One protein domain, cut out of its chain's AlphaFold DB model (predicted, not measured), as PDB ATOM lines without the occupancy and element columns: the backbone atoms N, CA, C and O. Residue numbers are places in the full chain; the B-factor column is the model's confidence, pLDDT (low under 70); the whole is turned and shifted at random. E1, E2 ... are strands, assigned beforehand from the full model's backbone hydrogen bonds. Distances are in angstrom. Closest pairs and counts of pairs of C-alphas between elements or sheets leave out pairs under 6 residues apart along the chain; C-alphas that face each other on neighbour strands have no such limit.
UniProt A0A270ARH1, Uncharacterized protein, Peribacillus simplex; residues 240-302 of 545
ATOM      1  N   PHE A 240      64.010 -64.911 -73.402       95.62
ATOM      2  CA  PHE A 240      64.889 -65.208 -74.530       95.62
ATOM      3  C   PHE A 240      64.762 -66.663 -74.960       95.62
ATOM      4  O   PHE A 240      65.053 -67.580 -74.192       95.62
ATOM      5  N   VAL A 241      64.405 -66.866 -76.224       95.56
ATOM      6  CA  VAL A 241      64.446 -68.161 -76.900       95.56
ATOM      7  C   VAL A 241      65.631 -68.139 -77.856       95.56
ATOM      8  O   VAL A 241      65.601 -67.545 -78.928       95.56
ATOM      9  N   THR A 242      66.733 -68.751 -77.433       94.31
ATOM     10  CA  THR A 242      68.034 -68.659 -78.116       94.31
ATOM     11  C   THR A 242      68.155 -69.555 -79.347       94.31
ATOM     12  O   THR A 242      69.130 -69.414 -80.088       94.31
ATOM     13  N   ASN A 243      67.231 -70.506 -79.540       92.31
ATOM     14  CA  ASN A 243      67.300 -71.539 -80.582       92.31
ATOM     15  C   ASN A 243      68.686 -72.227 -80.652       92.31
ATOM     16  O   ASN A 243      69.222 -72.555 -81.719       92.31
ATOM     17  N   SER A 244      69.303 -72.393 -79.479       88.50
ATOM     18  CA  SER A 244      70.584 -73.058 -79.254       88.50
ATOM     19  C   SER A 244      70.612 -73.677 -77.853       88.50
ATOM     20  O   SER A 244      69.676 -73.510 -77.072       88.50
ATOM     21  N   ASP A 245      71.703 -74.362 -77.511       87.62
ATOM     22  CA  ASP A 245      71.889 -74.927 -76.169       87.62
ATOM     23  C   ASP A 245      72.159 -73.849 -75.100       87.62
ATOM     24  O   ASP A 245      72.132 -74.129 -73.900       87.62
ATOM     25  N   GLN A 246      72.415 -72.599 -75.513       89.56
ATOM     26  CA  GLN A 246      72.632 -71.485 -74.593       89.56
ATOM     27  C   GLN A 246      71.310 -71.074 -73.940       89.56
ATOM     28  O   GLN A 246      70.300 -70.914 -74.620       89.56
ATOM     29  N   LYS A 247      71.316 -70.827 -72.630       89.81
ATOM     30  CA  LYS A 247      70.164 -70.285 -71.897       89.81
ATOM     31  C   LYS A 247      70.579 -69.037 -71.137       89.81
ATOM     32  O   LYS A 247      71.652 -69.008 -70.537       89.81
ATOM     33  N   PHE A 248      69.712 -68.032 -71.143       89.81
ATOM     34  CA  PHE A 248      69.895 -66.796 -70.388       89.81
ATOM     35  C   PHE A 248      68.766 -66.643 -69.384       89.81
ATOM     36  O   PHE A 248      67.671 -67.170 -69.576       89.81
ATOM     37  N   LYS A 249      69.054 -65.935 -68.295       92.19
ATOM     38  CA  LYS A 249      68.024 -65.544 -67.341       92.19
ATOM     39  C   LYS A 249      67.155 -64.456 -67.970       92.19
ATOM     40  O   LYS A 249      67.689 -63.550 -68.608       92.19
ATOM     41  N   ASP A 250      65.850 -64.536 -67.731       94.56
ATOM     42  CA  ASP A 250      64.911 -63.468 -68.070       94.56
ATOM     43  C   ASP A 250      65.376 -62.134 -67.470       94.56
ATOM     44  O   ASP A 250      65.813 -62.070 -66.311       94.56
ATOM     45  N   ILE A 251      65.255 -61.063 -68.250       94.12
ATOM     46  CA  ILE A 251      65.529 -59.707 -67.776       94.12
ATOM     47  C   ILE A 251      64.232 -59.149 -67.205       94.12
ATOM     48  O   ILE A 251      63.231 -59.058 -67.909       94.12
ATOM     49  N   LYS A 252      64.267 -58.764 -65.930       94.88
ATOM     50  CA  LYS A 252      63.212 -57.976 -65.291       94.88
ATOM     51  C   LYS A 252      63.654 -56.522 -65.251       94.88
ATOM     52  O   LYS A 252      64.751 -56.234 -64.772       94.88
ATOM     53  N   THR A 253      62.835 -55.637 -65.791       94.00
ATOM     54  CA  THR A 253      63.093 -54.196 -65.856       94.00
ATOM     55  C   THR A 253      61.767 -53.449 -65.770       94.00
ATOM     56  O   THR A 253      60.735 -54.068 -65.559       94.00
ATOM     57  N   HIS A 254      61.796 -52.135 -65.922       94.44
ATOM     58  CA  HIS A 254      60.612 -51.290 -65.968       94.44
ATOM     59  C   HIS A 254      60.366 -50.762 -67.383       94.44
ATOM     60  O   HIS A 254      61.303 -50.722 -68.194       94.44
ATOM     61  N   VAL A 255      59.133 -50.349 -67.665       94.62
ATOM     62  CA  VAL A 255      58.759 -49.687 -68.923       94.62
ATOM     63  C   VAL A 255      59.653 -48.467 -69.192       94.62
ATOM     64  O   VAL A 255      60.168 -47.810 -68.282       94.62
ATOM     65  N   GLY A 256      59.951 -48.211 -70.467       90.44
ATOM     66  CA  GLY A 256      60.742 -47.053 -70.890       90.44
ATOM     67  C   GLY A 256      62.248 -47.178 -70.605       90.44
ATOM     68  O   GLY A 256      63.027 -46.284 -70.948       90.44
ATOM     69  N   LYS A 257      62.705 -48.278 -69.989       89.75
ATOM     70  CA  LYS A 257      64.129 -48.527 -69.728       89.75
ATOM     71  C   LYS A 257      64.807 -49.218 -70.904       89.75
ATOM     72  O   LYS A 257      64.259 -50.131 -71.516       89.75
ATOM     73  N   LYS A 258      66.057 -48.813 -71.155       90.81
ATOM     74  CA  LYS A 258      66.918 -49.476 -72.132       90.81
ATOM     75  C   LYS A 258      67.380 -50.837 -71.629       90.81
ATOM     76  O   LYS A 258      67.815 -50.943 -70.481       90.81
ATOM     77  N   ILE A 259      67.358 -51.843 -72.497       89.81
ATOM     78  CA  ILE A 259      67.884 -53.179 -72.192       89.81
ATOM     79  C   ILE A 259      69.192 -53.454 -72.933       89.81
ATOM     80  O   ILE A 259      69.415 -52.987 -74.045       89.81
ATOM     81  N   GLN A 260      70.069 -54.238 -72.304       88.69
ATOM     82  CA  GLN A 260      71.278 -54.762 -72.937       88.69
ATOM     83  C   GLN A 260      71.028 -56.220 -73.316       88.69
ATOM     84  O   GLN A 260      70.772 -57.056 -72.447       88.69
ATOM     85  N   LEU A 261      71.066 -56.515 -74.615       89.81
ATOM     86  CA  LEU A 261      70.792 -57.855 -75.127       89.81
ATOM     87  C   LEU A 261      72.004 -58.776 -74.916       89.81
ATOM     88  O   LEU A 261      73.149 -58.337 -75.042       89.81
ATOM     89  N   PRO A 262      71.782 -60.066 -74.616       87.38
ATOM     90  CA  PRO A 262      72.877 -61.002 -74.432       87.38
ATOM     91  C   PRO A 262      73.601 -61.273 -75.755       87.38
ATOM     92  O   PRO A 262      72.979 -61.493 -76.797       87.38
ATOM     93  N   ALA A 263      74.934 -61.312 -75.696       84.75
ATOM     94  CA  ALA A 263      75.768 -61.701 -76.826       84.75
ATOM     95  C   ALA A 263      75.730 -63.225 -77.022       84.75
ATOM     96  O   ALA A 263      76.075 -64.000 -76.124       84.75
ATOM     97  N   LEU A 264      75.335 -63.654 -78.217       88.00
ATOM     98  CA  LEU A 264      75.195 -65.058 -78.587       88.00
ATOM     99  C   LEU A 264      76.391 -65.549 -79.404       88.00
ATOM    100  O   LEU A 264      76.956 -64.810 -80.210       88.00
ATOM    101  N   LYS A 265      76.774 -66.818 -79.217       82.75
ATOM    102  CA  LYS A 265      77.828 -67.467 -80.010       82.75
ATOM    103  C   LYS A 265      77.477 -68.931 -80.238       82.75
ATOM    104  O   LYS A 265      77.419 -69.713 -79.295       82.75
ATOM    105  N   LYS A 266      77.333 -69.309 -81.505       85.44
ATOM    106  CA  LYS A 266      77.102 -70.687 -81.941       85.44
ATOM    107  C   LYS A 266      78.155 -71.056 -82.980       85.44
ATOM    108  O   LYS A 266      78.489 -70.245 -83.840       85.44
ATOM    109  N   LYS A 267      78.725 -72.257 -82.870       82.25
ATOM    110  CA  LYS A 267      79.740 -72.735 -83.820       82.25
ATOM    111  C   LYS A 267      79.114 -72.886 -85.211       82.25
ATOM    112  O   LYS A 267      77.982 -73.350 -85.311       82.25
ATOM    113  N   GLU A 268      79.845 -72.483 -86.255       84.69
ATOM    114  CA  GLU A 268      79.434 -72.615 -87.672       84.69
ATOM    115  C   GLU A 268      78.075 -71.968 -88.011       84.69
ATOM    116  O   GLU A 268      77.456 -72.253 -89.032       84.69
ATOM    117  N   SER A 269      77.595 -71.059 -87.164       91.44
ATOM    118  CA  SER A 269      76.359 -70.312 -87.377       91.44
ATOM    119  C   SER A 269      76.597 -68.839 -87.089       91.44
ATOM    120  O   SER A 269      77.430 -68.480 -86.256       91.44
ATOM    121  N   VAL A 270      75.837 -67.993 -87.765       93.94
ATOM    122  CA  VAL A 270      75.895 -66.543 -87.616       93.94
ATOM    123  C   VAL A 270      74.584 -66.080 -86.996       93.94
ATOM    124  O   VAL A 270      73.501 -66.490 -87.423       93.94
ATOM    125  N   PHE A 271      74.679 -65.272 -85.945       95.06
ATOM    126  CA  PHE A 271      73.522 -64.704 -85.273       95.06
ATOM    127  C   PHE A 271      72.967 -63.549 -86.111       95.06
ATOM    128  O   PHE A 271      73.662 -62.556 -86.318       95.06
ATOM    129  N   MET A 272      71.730 -63.690 -86.593       93.50
ATOM    130  CA  MET A 272      71.062 -62.730 -87.490       93.50
ATOM    131  C   MET A 272      70.275 -61.642 -86.737       93.50
ATOM    132  O   MET A 272      69.653 -60.776 -87.361       93.50
ATOM    133  N   GLY A 273      70.247 -61.715 -85.406       93.69
ATOM    134  CA  GLY A 273      69.514 -60.800 -84.538       93.69
ATOM    135  C   GLY A 273      68.363 -61.457 -83.775       93.69
ATOM    136  O   GLY A 273      68.036 -62.635 -83.955       93.69
ATOM    137  N   TRP A 274      67.768 -60.657 -82.897       95.31
ATOM    138  CA  TRP A 274      66.577 -61.001 -82.127       95.31
ATOM    139  C   TRP A 274      65.317 -60.640 -82.913       95.31
ATOM    140  O   TRP A 274      65.312 -59.668 -83.663       95.31
ATOM    141  N   TYR A 275      64.258 -61.425 -82.746       96.00
ATOM    142  CA  TYR A 275      62.961 -61.245 -83.397       96.00
ATOM    143  C   TYR A 275      61.848 -61.324 -82.358       96.00
ATOM    144  O   TYR A 275      62.008 -61.979 -81.331       96.00
ATOM    145  N   ARG A 276      60.728 -60.649 -82.615       95.69
ATOM    146  CA  ARG A 276      59.562 -60.633 -81.716       95.69
ATOM    147  C   ARG A 276      58.658 -61.862 -81.889       95.69
ATOM    148  O   ARG A 276      57.815 -62.121 -81.040       95.69
ATOM    149  N   ASP A 277      58.849 -62.617 -82.968       96.06
ATOM    150  CA  ASP A 277      58.062 -63.798 -83.331       96.06
ATOM    151  C   ASP A 277      58.941 -65.002 -83.701       96.06
ATOM    152  O   ASP A 277      60.086 -64.851 -84.142       96.06
ATOM    153  N   GLU A 278      58.376 -66.199 -83.535       95.56
ATOM    154  CA  GLU A 278      59.028 -67.479 -83.838       95.56
ATOM    155  C   GLU A 278      59.255 -67.683 -85.340       95.56
ATOM    156  O   GLU A 278      60.200 -68.362 -85.740       95.56
ATOM    157  N   GLU A 279      58.425 -67.068 -86.186       96.38
ATOM    158  CA  GLU A 279      58.548 -67.115 -87.643       96.38
ATOM    159  C   GLU A 279      59.645 -66.187 -88.193       96.38
ATOM    160  O   GLU A 279      59.913 -66.190 -89.399       96.38
ATOM    161  N   PHE A 280      60.301 -65.415 -87.321       95.75
ATOM    162  CA  PHE A 280      61.360 -64.462 -87.639       95.75
ATOM    163  C   PHE A 280      60.973 -63.409 -88.691       95.75
ATOM    164  O   PHE A 280      61.779 -63.061 -89.564       95.75
ATOM    165  N   LYS A 281      59.744 -62.894 -88.618       95.12
ATOM    166  CA  LYS A 281      59.213 -61.863 -89.520       95.12
ATOM    167  C   LYS A 281      59.461 -60.448 -89.005       95.12
ATOM    168  O   LYS A 281      59.721 -59.554 -89.805       95.12
ATOM    169  N   ASN A 282      59.438 -60.245 -87.691       94.62
ATOM    170  CA  ASN A 282      59.570 -58.938 -87.050       94.62
ATOM    171  C   ASN A 282      60.899 -58.859 -86.293       94.62
ATOM    172  O   ASN A 282      61.011 -59.306 -85.147       94.62
ATOM    173  N   LYS A 283      61.929 -58.306 -86.948       94.44
ATOM    174  CA  LYS A 283      63.245 -58.095 -86.326       94.44
ATOM    175  C   LYS A 283      63.106 -57.099 -85.173       94.44
ATOM    176  O   LYS A 283      62.467 -56.060 -85.307       94.44
ATOM    177  N   PHE A 284      63.717 -57.422 -84.044       93.00
ATOM    178  CA  PHE A 284      63.792 -56.551 -82.886       93.00
ATOM    179  C   PHE A 284      64.933 -55.546 -83.074       93.00
ATOM    180  O   PHE A 284      66.098 -55.935 -83.170       93.00
ATOM    181  N   THR A 285      64.586 -54.262 -83.148       89.31
ATOM    182  CA  THR A 285      65.527 -53.142 -83.331       89.31
ATOM    183  C   THR A 285      65.488 -52.133 -82.191       89.31
ATOM    184  O   THR A 285      66.338 -51.249 -82.135       89.31
ATOM    185  N   ASP A 286      64.508 -52.255 -81.300       86.69
ATOM    186  CA  ASP A 286      64.238 -51.249 -80.284       86.69
ATOM    187  C   ASP A 286      65.120 -51.491 -79.065       86.69
ATOM    188  O   ASP A 286      65.305 -52.621 -78.622       86.69
ATOM    189  N   ASP A 287      65.680 -50.435 -78.495       82.38
ATOM    190  CA  ASP A 287      66.433 -50.531 -77.247       82.38
ATOM    191  C   ASP A 287      65.553 -50.254 -76.022       82.38
ATOM    192  O   ASP A 287      65.900 -50.687 -74.923       82.38
ATOM    193  N   ILE A 288      64.408 -49.587 -76.211       86.56
ATOM    194  CA  ILE A 288      63.418 -49.241 -75.187       86.56
ATOM    195  C   ILE A 288      62.188 -50.140 -75.326       86.56
ATOM    196  O   ILE A 288      61.640 -50.289 -76.417       86.56
ATOM    197  N   LEU A 289      61.736 -50.709 -74.208       90.81
ATOM    198  CA  LEU A 289      60.572 -51.591 -74.166       90.81
ATOM    199  C   LEU A 289      59.400 -50.990 -73.407       90.81
ATOM    200  O   LEU A 289      59.573 -50.367 -72.359       90.81
ATOM    201  N   THR A 290      58.211 -51.241 -73.944       92.75
ATOM    202  CA  THR A 290      56.918 -50.785 -73.422       92.75
ATOM    203  C   THR A 290      56.100 -51.892 -72.767       92.75
ATOM    204  O   THR A 290      55.126 -51.611 -72.078       92.75
ATOM    205  N   ASP A 291      56.488 -53.146 -72.990       93.19
ATOM    206  CA  ASP A 291      55.713 -54.327 -72.645       93.19
ATOM    207  C   ASP A 291      56.606 -55.558 -72.416       93.19
ATOM    208  O   ASP A 291      57.761 -55.638 -72.854       93.19
ATOM    209  N   SER A 292      56.056 -56.540 -71.697       95.25
ATOM    210  CA  SER A 292      56.695 -57.847 -71.525       95.25
ATOM    211  C   SER A 292      56.607 -58.648 -72.817       95.25
ATOM    212  O   SER A 292      55.523 -58.830 -73.361       95.25
ATOM    213  N   GLN A 293      57.726 -59.211 -73.267       95.06
ATOM    214  CA  GLN A 293      57.766 -59.965 -74.518       95.06
ATOM    215  C   GLN A 293      58.821 -61.070 -74.516       95.06
ATOM    216  O   GLN A 293      59.710 -61.129 -73.661       95.06
ATOM    217  N   THR A 294      58.726 -61.952 -75.508       95.94
ATOM    218  CA  THR A 294      59.716 -63.002 -75.759       95.94
ATOM    219  C   THR A 294      60.468 -62.685 -77.040       95.94
ATOM    220  O   THR A 294      59.854 -62.440 -78.073       95.94
ATOM    221  N   LEU A 295      61.797 -62.686 -76.963       96.06
ATOM    222  CA  LEU A 295      62.681 -62.478 -78.099       96.06
ATOM    223  C   LEU A 295      63.259 -63.811 -78.575       96.06
ATOM    224  O   LEU A 295      63.793 -64.591 -77.784       96.06
ATOM    225  N   TYR A 296      63.202 -64.036 -79.883       96.44
ATOM    226  CA  TYR A 296      63.635 -65.254 -80.557       96.44
ATOM    227  C   TYR A 296      64.907 -64.990 -81.355       96.44
ATOM    228  O   TYR A 296      64.968 -64.094 -82.196       96.44
ATOM    229  N   ALA A 297      65.954 -65.759 -81.086       96.25
ATOM    230  CA  ALA A 297      67.222 -65.637 -81.786       96.25
ATOM    231  C   ALA A 297      67.145 -66.334 -83.144       96.25
ATOM    232  O   ALA A 297      66.902 -67.545 -83.215       96.25
ATOM    233  N   LYS A 298      67.421 -65.591 -84.218       95.44
ATOM    234  CA  LYS A 298      67.562 -66.160 -85.559       95.44
ATOM    235  C   LYS A 298      69.019 -66.508 -85.835       95.44
ATOM    236  O   LYS A 298      69.926 -65.709 -85.593       95.44
ATOM    237  N   TRP A 299      69.227 -67.688 -86.402       95.38
ATOM    238  CA  TRP A 299      70.534 -68.185 -86.812       95.38
ATOM    239  C   TRP A 299      70.515 -68.560 -88.283       95.38
ATOM    240  O   TRP A 299      69.548 -69.155 -88.752       95.38
ATOM    241  N   GLU A 300      71.612 -68.278 -88.975       94.94
ATOM    242  CA  GLU A 300      71.856 -68.756 -90.332       94.94
ATOM    243  C   GLU A 300      73.156 -69.564 -90.359       94.94
ATOM    244  O   GLU A 300      74.080 -69.293 -89.583       94.94
ATOM    245  N   LYS A 301      73.233 -70.583 -91.220       94.19
ATOM    246  CA  LYS A 301      74.483 -71.336 -91.396       94.19
ATOM    247  C   LYS A 301      75.547 -70.411 -91.963       94.19
ATOM    248  O   LYS A 301      75.279 -69.678 -92.912       94.19
ATOM    249  N   ALA A 302      76.755 -70.472 -91.413       91.69
ATOM    250  CA  ALA A 302      77.821 -69.585 -91.853       91.69
ATOM    251  C   ALA A 302      78.160 -69.780 -93.338       91.69
ATOM    252  O   ALA A 302      78.377 -68.793 -94.027       91.69
TER     253      ALA A 302
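Overview. This is residues 240 to 302 of the 545 residues of an uncharacterized protein of Peribacillus simplex (UniProt A0A270ARH1). Little regular structure is named here: the main piece is an antiparallel two-stranded hairpin, E2 and E3, with long loops, and the short strand E1 lies away from it. The first residues, 240 to 241, run beside residues 295 to 296 of E3 as a short parallel pairing. The 63 printed residues hold three named strands, in the order E1, E2, E3, and no named helix; the class is all strand, with 20 residues in named elements. The whole is compact, with a radius of gyration of the C-alphas of 12.0 A, and elongated, spanning 36 by 23 by 15 A.

Along the chain. E1 is residues 251 to 254, 9.9 A long, beginning at C-alpha 251 (65.529, -59.707, -67.776). E2 is residues 269 to 275, 16.7 A. E3 is residues 293 to 301, 26.3 A, ending at C-alpha 301 (74.483, -71.336, -91.396).

Arrangement. E2 and E3 form a hairpin, antiparallel at 155 degrees; N 270 and O 300 are 2.8 A apart, within hydrogen-bond range. E1 pairs with no named strand and is apart from E2 and E3.

Size, cuts and confidence. The C-alphas of Val 255 and Glu 268, the two farthest apart, are 36.1 A apart. Both links are long, and the printed part has no cut. No printed residue is under 70 in pLDDT.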